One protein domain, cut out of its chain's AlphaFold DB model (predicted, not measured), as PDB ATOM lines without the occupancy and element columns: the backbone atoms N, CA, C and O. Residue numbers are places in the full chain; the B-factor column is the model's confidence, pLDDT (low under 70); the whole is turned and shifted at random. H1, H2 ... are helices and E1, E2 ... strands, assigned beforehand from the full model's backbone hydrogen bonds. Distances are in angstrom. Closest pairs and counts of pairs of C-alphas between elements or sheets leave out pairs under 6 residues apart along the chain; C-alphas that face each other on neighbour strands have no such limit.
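Overview. This is residues 10 to 85 of the 233 residues of the protein "FHA domain-containing protein" of Reticulomyxa filosa (UniProt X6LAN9). A small sheet of three strands, E3 E4 E5, has helix H1 over one face, and the hairpin E1 E2 makes a second sheet, whose E1 meets the end of H1. The printed part has 76 residues, with five named strands and then one named helix; both sheets are antiparallel, and the class is mixed, under half of the residues being in named elements. It is compact, radius of gyration of the C-alphas 12.2 A, spanning 33 by 29 by 24 A.

Arrangement. E3, residues 30 to 34, E4, residues 54 to 58, and E5, residues 64 to 68, form a meander, each strand the antiparallel neighbour of the one before; N 31 and O 56, 2.8 A, and N 57 and O 65, 2.9 A, are within hydrogen-bond range. H1, residues 76 to 85, is on this sheet at a height of 9.8 A over the sheet, giving two layers, a helix on one face; its closest C-alpha pair with E5 is Asn 68 and Ile 78, 6.6 A. Every O i to N i+4 pair in H1 is within hydrogen-bond range. E1, residues 10 to 14, and E2, residues 20 to 26, form a hairpin, with N 11 and O 24 at 2.8 A; the closest C-alphas of E1 and H1, Leu 13 and Leu 85, are 5.3 A apart.

Along the chain. E2 measures 16.5 A and H1 14.4 A from first to last C-alpha. C-alpha 10 begins E1 at (320.279, 204.835, 399.720), and C-alpha 85 ends H1 at (323.127, 195.439, 396.983).

Size, cuts and confidence. The printed part has no cut. The link from E3 to E4, 19 residues, is long. Residues 75 to 85 are under pLDDT 70.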
ATOM      1  N   PHE A  10     319.262 205.077 400.736       92.12
ATOM      2  CA  PHE A  10     320.279 204.835 399.720       92.12
ATOM      3  C   PHE A  10     320.460 203.344 399.453       92.12
ATOM      4  O   PHE A  10     320.467 202.539 400.383       92.12
ATOM      5  N   LEU A  11     320.690 203.010 398.188       91.88
ATOM      6  CA  LEU A  11     321.163 201.709 397.741       91.88
ATOM      7  C   LEU A  11     322.665 201.805 397.479       91.88
ATOM      8  O   LEU A  11     323.114 202.713 396.782       91.88
ATOM      9  N   THR A  12     323.451 200.892 398.040       90.25
ATOM     10  CA  THR A  12     324.905 200.885 397.844       90.25
ATOM     11  C   THR A  12     325.255 199.745 396.906       90.25
ATOM     12  O   THR A  12     324.938 198.596 397.192       90.25
ATOM     13  N   LEU A  13     325.882 200.064 395.777       88.12
ATOM     14  CA  LEU A  13     326.414 199.072 394.857       88.12
ATOM     15  C   LEU A  13     327.800 198.660 395.338       88.12
ATOM     16  O   LEU A  13     328.699 199.504 395.414       88.12
ATOM     17  N   LEU A  14     327.963 197.376 395.639       88.44
ATOM     18  CA  LEU A  14     329.246 196.802 396.019       88.44
ATOM     19  C   LEU A  14     329.927 196.169 394.806       88.44
ATOM     20  O   LEU A  14     329.275 195.641 393.906       88.44
ATOM     21  N   GLY A  15     331.252 196.250 394.774       84.94
ATOM     22  CA  GLY A  15     332.077 195.518 393.830       84.94
ATOM     23  C   GLY A  15     332.279 194.075 394.247       84.94
ATOM     24  O   GLY A  15     331.939 193.658 395.354       84.94
ATOM     25  N   THR A  16     332.899 193.303 393.360       85.38
ATOM     26  CA  THR A  16     333.265 191.905 393.635       85.38
ATOM     27  C   THR A  16     334.271 191.760 394.779       85.38
ATOM     28  O   THR A  16     334.427 190.674 395.322       85.38
ATOM     29  N   ASP A  17     334.968 192.840 395.127       90.12
ATOM     30  CA  ASP A  17     335.885 192.959 396.260       90.12
ATOM     31  C   ASP A  17     335.190 193.420 397.559       90.12
ATOM     32  O   ASP A  17     335.848 193.570 398.586       90.12
ATOM     33  N   GLY A  18     333.873 193.652 397.526       85.81
ATOM     34  CA  GLY A  18     333.092 194.186 398.641       85.81
ATOM     35  C   GLY A  18     333.228 195.698 398.840       85.81
ATOM     36  O   GLY A  18     332.573 196.252 399.726       85.81
ATOM     37  N   ASN A  19     334.032 196.392 398.028       90.19
ATOM     38  CA  ASN A  19     334.167 197.841 398.123       90.19
ATOM     39  C   ASN A  19     332.937 198.541 397.546       90.19
ATOM     40  O   ASN A  19     332.298 198.069 396.609       90.19
ATOM     41  N   THR A  20     332.606 199.709 398.091       91.62
ATOM     42  CA  THR A  20     331.522 200.531 397.546       91.62
ATOM     43  C   THR A  20     331.930 201.114 396.196       91.62
ATOM     44  O   THR A  20     332.854 201.919 396.122       91.62
ATOM     45  N   ILE A  21     331.208 200.743 395.139       93.19
ATOM     46  CA  ILE A  21     331.364 201.315 393.797       93.19
ATOM     47  C   ILE A  21     330.524 202.582 393.669       93.19
ATOM     48  O   ILE A  21     330.982 203.588 393.133       93.19
ATOM     49  N   ASN A  22     329.270 202.530 394.121       91.50
ATOM     50  CA  ASN A  22     328.333 203.634 393.950       91.50
ATOM     51  C   ASN A  22     327.290 203.659 395.070       91.50
ATOM     52  O   ASN A  22     326.988 202.634 395.678       91.50
ATOM     53  N   LYS A  23     326.706 204.831 395.315       93.00
ATOM     54  CA  LYS A  23     325.616 205.030 396.264       93.00
ATOM     55  C   LYS A  23     324.484 205.778 395.573       93.00
ATOM     56  O   LYS A  23     324.610 206.946 395.221       93.00
ATOM     57  N   LEU A  24     323.377 205.082 395.381       91.75
ATOM     58  CA  LEU A  24     322.201 205.550 394.665       91.75
ATOM     59  C   LEU A  24     321.172 206.042 395.675       91.75
ATOM     60  O   LEU A  24     320.887 205.364 396.660       91.75
ATOM     61  N   ARG A  25     320.634 207.239 395.455       93.62
ATOM     62  CA  ARG A  25     319.600 207.821 396.312       93.62
ATOM     63  C   ARG A  25     318.236 207.235 395.945       93.62
ATOM     64  O   ARG A  25     317.943 207.076 394.762       93.62
ATOM     65  N   LEU A  26     317.437 206.883 396.952       93.81
ATOM     66  CA  LEU A  26     316.090 206.353 396.757       93.81
ATOM     67  C   LEU A  26     315.049 207.466 396.965       93.81
ATOM     68  O   LEU A  26     314.718 207.810 398.100       93.81
ATOM     69  N   ASP A  27     314.534 208.003 395.861       94.12
ATOM     70  CA  ASP A  27     313.616 209.151 395.777       94.12
ATOM     71  C   ASP A  27     312.167 208.748 395.429       94.12
ATOM     72  O   ASP A  27     311.217 209.505 395.615       94.12
ATOM     73  N   GLN A  28     312.006 207.545 394.888       95.00
ATOM     74  CA  GLN A  28     310.769 206.909 394.454       95.00
ATOM     75  C   GLN A  28     310.408 205.723 395.362       95.00
ATOM     76  O   GLN A  28     311.261 205.177 396.065       95.00
ATOM     77  N   GLN A  29     309.137 205.317 395.329       95.25
ATOM     78  CA  GLN A  29     308.633 204.163 396.085       95.25
ATOM     79  C   GLN A  29     308.912 202.826 395.407       95.25
ATOM     80  O   GLN A  29     308.793 201.799 396.062       95.25
ATOM     81  N   GLU A  30     309.237 202.808 394.119       96.56
ATOM     82  CA  GLU A  30     309.400 201.587 393.338       96.56
ATOM     83  C   GLU A  30     310.583 201.733 392.386       96.56
ATOM     84  O   GLU A  30     310.805 202.817 391.857       96.56
ATOM     85  N   TYR A  31     311.327 200.643 392.201       97.00
ATOM     86  CA  TYR A  31     312.437 200.538 391.265       97.00
ATOM     87  C   TYR A  31     312.449 199.177 390.596       97.00
ATOM     88  O   TYR A  31     312.309 198.138 391.252       97.00
ATOM     89  N   ILE A  32     312.717 199.181 389.301       96.88
ATOM     90  CA  ILE A  32     312.898 197.998 388.479       96.88
ATOM     91  C   ILE A  32     314.369 197.868 388.090       96.88
ATOM     92  O   ILE A  32     314.984 198.779 387.536       96.88
ATOM     93  N   PHE A  33     314.926 196.692 388.356       95.69
ATOM     94  CA  PHE A  33     316.282 196.312 387.979       95.69
ATOM     95  C   PHE A  33     316.217 195.343 386.814       95.69
ATOM     96  O   PHE A  33     315.477 194.355 386.864       95.69
ATOM     97  N   GLY A  34     317.036 195.554 385.794       95.69
ATOM     98  CA  GLY A  34     317.068 194.651 384.656       95.69
ATOM     99  C   GLY A  34     318.013 195.113 383.566       95.69
ATOM    100  O   GLY A  34     318.878 195.953 383.784       95.69
ATOM    101  N   ARG A  35     317.893 194.508 382.389       96.19
ATOM    102  CA  ARG A  35     318.752 194.797 381.232       96.19
ATOM    103  C   ARG A  35     318.117 195.771 380.237       96.19
ATOM    104  O   ARG A  35     318.822 196.268 379.368       96.19
ATOM    105  N   ASP A  36     316.803 195.975 380.304       97.06
ATOM    106  CA  ASP A  36     316.068 196.796 379.340       97.06
ATOM    107  C   ASP A  36     316.004 198.261 379.789       97.06
ATOM    108  O   ASP A  36     315.315 198.585 380.756       97.06
ATOM    109  N   GLU A  37     316.715 199.131 379.069       97.19
ATOM    110  CA  GLU A  37     316.806 200.574 379.340       97.19
ATOM    111  C   GLU A  37     315.458 201.290 379.297       97.19
ATOM    112  O   GLU A  37     315.267 202.280 379.994       97.19
ATOM    113  N   ALA A  38     314.503 200.780 378.517       97.62
ATOM    114  CA  ALA A  38     313.191 201.402 378.395       97.62
ATOM    115  C   ALA A  38     312.249 201.060 379.561       97.62
ATOM    116  O   ALA A  38     311.223 201.717 379.723       97.62
ATOM    117  N   GLN A  39     312.549 200.009 380.332       96.44
ATOM    118  CA  GLN A  39     311.638 199.456 381.344       96.44
ATOM    119  C   GLN A  39     312.212 199.439 382.762       96.44
ATOM    120  O   GLN A  39     311.492 199.089 383.696       96.44
ATOM    121  N   CYS A  40     313.499 199.746 382.926       96.94
ATOM    122  CA  CYS A  40     314.198 199.619 384.198       96.94
ATOM    123  C   CYS A  40     314.749 200.961 384.668       96.94
ATOM    124  O   CYS A  40     315.335 201.706 383.889       96.94
ATOM    125  N   ASP A  41     314.646 201.206 385.970       96.44
ATOM    126  CA  ASP A  41     315.281 202.343 386.637       96.44
ATOM    127  C   ASP A  41     316.786 202.109 386.818       96.44
ATOM    128  O   ASP A  41     317.588 203.041 386.774       96.44
ATOM    129  N   PHE A  42     317.182 200.841 386.985       94.69
ATOM    130  CA  PHE A  42     318.577 200.436 387.129       94.69
ATOM    131  C   PHE A  42     318.977 199.395 386.090       94.69
ATOM    132  O   PHE A  42     318.445 198.279 386.046       94.69
ATOM    133  N   ILE A  43     319.973 199.764 385.284       95.31
ATOM    134  CA  ILE A  43     320.427 198.967 384.146       95.31
ATOM    135  C   ILE A  43     321.613 198.098 384.540       95.31
ATOM    136  O   ILE A  43     322.663 198.581 384.960       95.31
ATOM    137  N   ILE A  44     321.455 196.792 384.354       93.31
ATOM    138  CA  ILE A  44     322.472 195.779 384.603       93.31
ATOM    139  C   ILE A  44     322.879 195.168 383.262       93.31
ATOM    140  O   ILE A  44     322.202 194.298 382.705       93.31
ATOM    141  N   VAL A  45     324.037 195.595 382.752       92.69
ATOM    142  CA  VAL A  45     324.583 195.186 381.445       92.69
ATOM    143  C   VAL A  45     325.238 193.795 381.523       92.69
ATOM    144  O   VAL A  45     326.405 193.596 381.198       92.69
ATOM    145  N   LYS A  46     324.493 192.785 381.988       91.31
ATOM    146  CA  LYS A  46     324.929 191.379 382.038       91.31
ATOM    147  C   LYS A  46     324.005 190.525 381.169       91.31
ATOM    148  O   LYS A  46     322.788 190.568 381.307       91.31
ATOM    149  N   LYS A  47     324.574 189.693 380.285       90.88
ATOM    150  CA  LYS A  47     323.800 188.839 379.351       90.88
ATOM    151  C   LYS A  47     322.836 187.878 380.055       90.88
ATOM    152  O   LYS A  47     321.789 187.556 379.498       90.88
ATOM    153  N   ASN A  48     323.180 187.458 381.271       89.56
ATOM    154  CA  ASN A  48     322.381 186.537 382.075       89.56
ATOM    155  C   ASN A  48     321.300 187.244 382.905       89.56
ATOM    156  O   ASN A  48     320.641 186.582 383.694       89.56
ATOM    157  N   VAL A  49     321.101 188.556 382.747       92.06
ATOM    158  CA  VAL A  49     320.049 189.310 383.439       92.06
ATOM    159  C   VAL A  49     318.839 189.481 382.519       92.06
ATOM    160  O   VAL A  49     318.953 189.797 381.326       92.06
ATOM    161  N   SER A  50     317.660 189.216 383.082       94.81
ATOM    162  CA  SER A  50     316.369 189.377 382.408       94.81
ATOM    163  C   SER A  50     316.121 190.845 382.052       94.81
ATOM    164  O   SER A  50     316.704 191.744 382.651       94.81
ATOM    165  N   ARG A  51     315.256 191.098 381.062       95.88
ATOM    166  CA  ARG A  51     314.900 192.471 380.659       95.88
ATOM    167  C   ARG A  51     314.373 193.273 381.841       95.88
ATOM    168  O   ARG A  51     314.943 194.309 382.123       95.88
ATOM    169  N   MET A  52     313.423 192.694 382.571       96.56
ATOM    170  CA  MET A  52     313.024 193.079 383.921       96.56
ATOM    171  C   MET A  52     313.358 191.904 384.841       96.56
ATOM    172  O   MET A  52     312.975 190.767 384.549       96.56
ATOM    173  N   HIS A  53     314.145 192.133 385.885       94.62
ATOM    174  CA  HIS A  53     314.725 191.060 386.686       94.62
ATOM    175  C   HIS A  53     314.228 191.062 388.127       94.62
ATOM    176  O   HIS A  53     313.693 190.053 388.584       94.62
ATOM    177  N   ALA A  54     314.352 192.192 388.813       95.94
ATOM    178  CA  ALA A  54     313.892 192.347 390.184       95.94
ATOM    179  C   ALA A  54     313.128 193.660 390.343       95.94
ATOM    180  O   ALA A  54     313.390 194.630 389.629       95.94
ATOM    181  N   LYS A  55     312.202 193.677 391.296       95.88
ATOM    182  CA  LYS A  55     311.467 194.871 391.707       95.88
ATOM    183  C   LYS A  55     311.768 195.151 393.171       95.88
ATOM    184  O   LYS A  55     311.594 194.260 393.998       95.88
ATOM    185  N   LEU A  56     312.200 196.368 393.478       96.06
ATOM    186  CA  LEU A  56     312.299 196.891 394.837       96.06
ATOM    187  C   LEU A  56     311.160 197.874 395.044       96.06
ATOM    188  O   LEU A  56     310.934 198.731 394.196       96.06
ATOM    189  N   TRP A  57     310.452 197.781 396.160       96.56
ATOM    190  CA  TRP A  57     309.477 198.799 396.523       96.56
ATOM    191  C   TRP A  57     309.493 199.082 398.015       96.56
ATOM    192  O   TRP A  57     309.910 198.260 398.828       96.56
ATOM    193  N   ILE A  58     309.050 200.282 398.358       94.94
ATOM    194  CA  ILE A  58     309.043 200.821 399.707       94.94
ATOM    195  C   ILE A  58     307.587 201.038 400.073       94.94
ATOM    196  O   ILE A  58     306.871 201.799 399.418       94.94
ATOM    197  N   ASP A  59     307.122 200.314 401.082       94.00
ATOM    198  CA  ASP A  59     305.731 200.403 401.498       94.00
ATOM    199  C   ASP A  59     305.450 201.674 402.323       94.00
ATOM    200  O   ASP A  59     306.330 202.475 402.649       94.00
ATOM    201  N   LYS A  60     304.180 201.863 402.694       92.50
ATOM    202  CA  LYS A  60     303.742 203.003 403.516       92.50
ATOM    203  C   LYS A  60     304.349 202.999 404.927       92.50
ATOM    204  O   LYS A  60     304.366 204.041 405.574       92.50
ATOM    205  N   SER A  61     304.838 201.850 405.388       92.44
ATOM    206  CA  SER A  61     305.511 201.657 406.675       92.44
ATOM    207  C   SER A  61     307.026 201.870 406.573       92.44
ATOM    208  O   SER A  61     307.738 201.616 407.541       92.44
ATOM    209  N   SER A  62     307.525 202.351 405.426       89.06
ATOM    210  CA  SER A  62     308.954 202.515 405.125       89.06
ATOM    211  C   SER A  62     309.752 201.205 405.165       89.06
ATOM    212  O   SER A  62     310.965 201.227 405.372       89.06
ATOM    213  N   GLN A  63     309.092 200.061 404.965       90.81
ATOM    214  CA  GLN A  63     309.771 198.780 404.801       90.81
ATOM    215  C   GLN A  63     310.141 198.579 403.336       90.81
ATOM    216  O   GLN A  63     309.363 198.896 402.433       90.81
ATOM    217  N   VAL A  64     311.342 198.048 403.114       90.75
ATOM    218  CA  VAL A  64     311.869 197.757 401.781       90.75
ATOM    219  C   VAL A  64     311.591 196.300 401.447       90.75
ATOM    220  O   VAL A  64     311.993 195.396 402.175       90.75
ATOM    221  N   TRP A  65     310.937 196.087 400.317       94.00
ATOM    222  CA  TRP A  65     310.598 194.782 399.781       94.00
ATOM    223  C   TRP A  65     311.306 194.574 398.448       94.00
ATOM    224  O   TRP A  65     311.456 195.517 397.671       94.00
ATOM    225  N   ILE A  66     311.737 193.343 398.175       94.38
ATOM    226  CA  ILE A  66     312.372 192.963 396.910       94.38
ATOM    227  C   ILE A  66     311.730 191.666 396.419       94.38
ATOM    228  O   ILE A  66     311.578 190.725 397.195       94.38
ATOM    229  N   SER A  67     311.350 191.601 395.142       93.00
ATOM    230  CA  SER A  67     310.743 190.411 394.536       93.00
ATOM    231  C   SER A  67     311.341 190.053 393.182       93.00
ATOM    232  O   SER A  67     311.903 190.897 392.474       93.00
ATOM    233  N   ASN A  68     311.187 188.774 392.816       94.31
ATOM    234  CA  ASN A  68     311.490 188.288 391.474       94.31
ATOM    235  C   ASN A  68     310.379 188.710 390.547       94.31
ATOM    236  O   ASN A  68     309.218 188.400 390.805       94.31
ATOM    237  N   ILE A  69     310.737 189.327 389.434       95.31
ATOM    238  CA  ILE A  69     309.794 189.535 388.335       95.31
ATOM    239  C   ILE A  69     310.301 188.910 387.033       95.31
ATOM    240  O   ILE A  69     309.658 189.015 385.991       95.31
ATOM    241  N   SER A  70     311.453 188.237 387.077       93.31
ATOM    242  CA  SER A  70     312.002 187.519 385.939       93.31
ATOM    243  C   SER A  70     311.271 186.192 385.729       93.31
ATOM    244  O   SER A  70     311.216 185.348 386.615       93.31
ATOM    245  N   THR A  71     310.823 185.949 384.498       88.56
ATOM    246  CA  THR A  71     310.204 184.675 384.088       88.56
ATOM    247  C   THR A  71     311.212 183.581 383.728       88.56
ATOM    248  O   THR A  71     310.840 182.416 383.618       88.56
ATOM    249  N   ARG A  72     312.480 183.943 383.487       83.94
ATOM    250  CA  ARG A  72     313.503 183.034 382.933       83.94
ATOM    251  C   ARG A  72     314.506 182.540 383.967       83.94
ATOM    252  O   ARG A  72     314.963 181.405 383.890       83.94
ATOM    253  N   ASN A  73     314.875 183.415 384.891       77.81
ATOM    254  CA  ASN A  73     315.831 183.121 385.945       77.81
ATOM    255  C   ASN A  73     315.071 182.888 387.249       77.81
ATOM    256  O   ASN A  73     314.352 183.778 387.705       77.81
ATOM    257  N   ASN A  74     315.251 181.701 387.824       71.94
ATOM    258  CA  ASN A  74     314.682 181.330 389.118       71.94
ATOM    259  C   ASN A  74     315.273 182.196 390.251       71.94
ATOM    260  O   ASN A  74     316.305 182.849 390.081       71.94
ATOM    261  N   ASP A  75     314.644 182.139 391.425       64.81
ATOM    262  CA  ASP A  75     314.844 183.045 392.572       64.81
ATOM    263  C   ASP A  75     316.288 183.203 393.077       64.81
ATOM    264  O   ASP A  75     316.631 184.213 393.691       64.81
ATOM    265  N   TRP A  76     317.181 182.257 392.771       65.19
ATOM    266  CA  TRP A  76     318.596 182.341 393.144       65.19
ATOM    267  C   TRP A  76     319.327 183.531 392.500       65.19
ATOM    268  O   TRP A  76     320.283 184.047 393.078       65.19
ATOM    269  N   ALA A  77     318.881 183.999 391.330       59.19
ATOM    270  CA  ALA A  77     319.498 185.142 390.657       59.19
ATOM    271  C   ALA A  77     319.281 186.456 391.431       59.19
ATOM    272  O   ALA A  77     320.159 187.319 391.454       59.19
ATOM    273  N   ILE A  78     318.157 186.563 392.139       61.81
ATOM    274  CA  ILE A  78     317.866 187.698 393.014       61.81
ATOM    275  C   ILE A  78     318.709 187.630 394.268       61.81
ATOM    276  O   ILE A  78     319.220 188.656 394.679       61.81
ATOM    277  N   ALA A  79     318.869 186.449 394.876       56.84
ATOM    278  CA  ALA A  79     319.679 186.311 396.082       56.84
ATOM    279  C   ALA A  79     321.100 186.842 395.842       56.84
ATOM    280  O   ALA A  79     321.644 187.538 396.690       56.84
ATOM    281  N   HIS A  80     321.660 186.609 394.652       59.00
ATOM    282  CA  HIS A  80     322.973 187.140 394.289       59.00
ATOM    283  C   HIS A  80     322.974 188.668 394.114       59.00
ATOM    284  O   HIS A  80     323.878 189.339 394.599       59.00
ATOM    285  N   ILE A  81     321.932 189.230 393.496       59.94
ATOM    286  CA  ILE A  81     321.763 190.685 393.346       59.94
ATOM    287  C   ILE A  81     321.512 191.363 394.702       59.94
ATOM    288  O   ILE A  81     322.046 192.431 394.966       59.94
ATOM    289  N   ILE A  82     320.740 190.732 395.587       58.59
ATOM    290  CA  ILE A  82     320.432 191.211 396.937       58.59
ATOM    291  C   ILE A  82     321.683 191.184 397.821       58.59
ATOM    292  O   ILE A  82     321.926 192.149 398.543       58.59
ATOM    293  N   VAL A  83     322.495 190.123 397.746       50.34
ATOM    294  CA  VAL A  83     323.773 190.032 398.476       50.34
ATOM    295  C   VAL A  83     324.757 191.113 398.010       50.34
ATOM    296  O   VAL A  83     325.489 191.656 398.830       50.34
ATOM    297  N   GLU A  84     324.733 191.483 396.727       48.59
ATOM    298  CA  GLU A  84     325.587 192.539 396.156       48.59
ATOM    299  C   GLU A  84     325.067 193.970 396.447       48.59
ATOM    300  O   GLU A  84     325.825 194.934 396.341       48.59
ATOM    301  N   LEU A  85     323.794 194.131 396.846       50.03
ATOM    302  CA  LEU A  85     323.127 195.439 396.983       50.03
ATOM    303  C   LEU A  85     322.733 195.849 398.414       50.03
ATOM    304  O   LEU A  85     322.447 197.027 398.654       50.03
TER     305      LEU A  85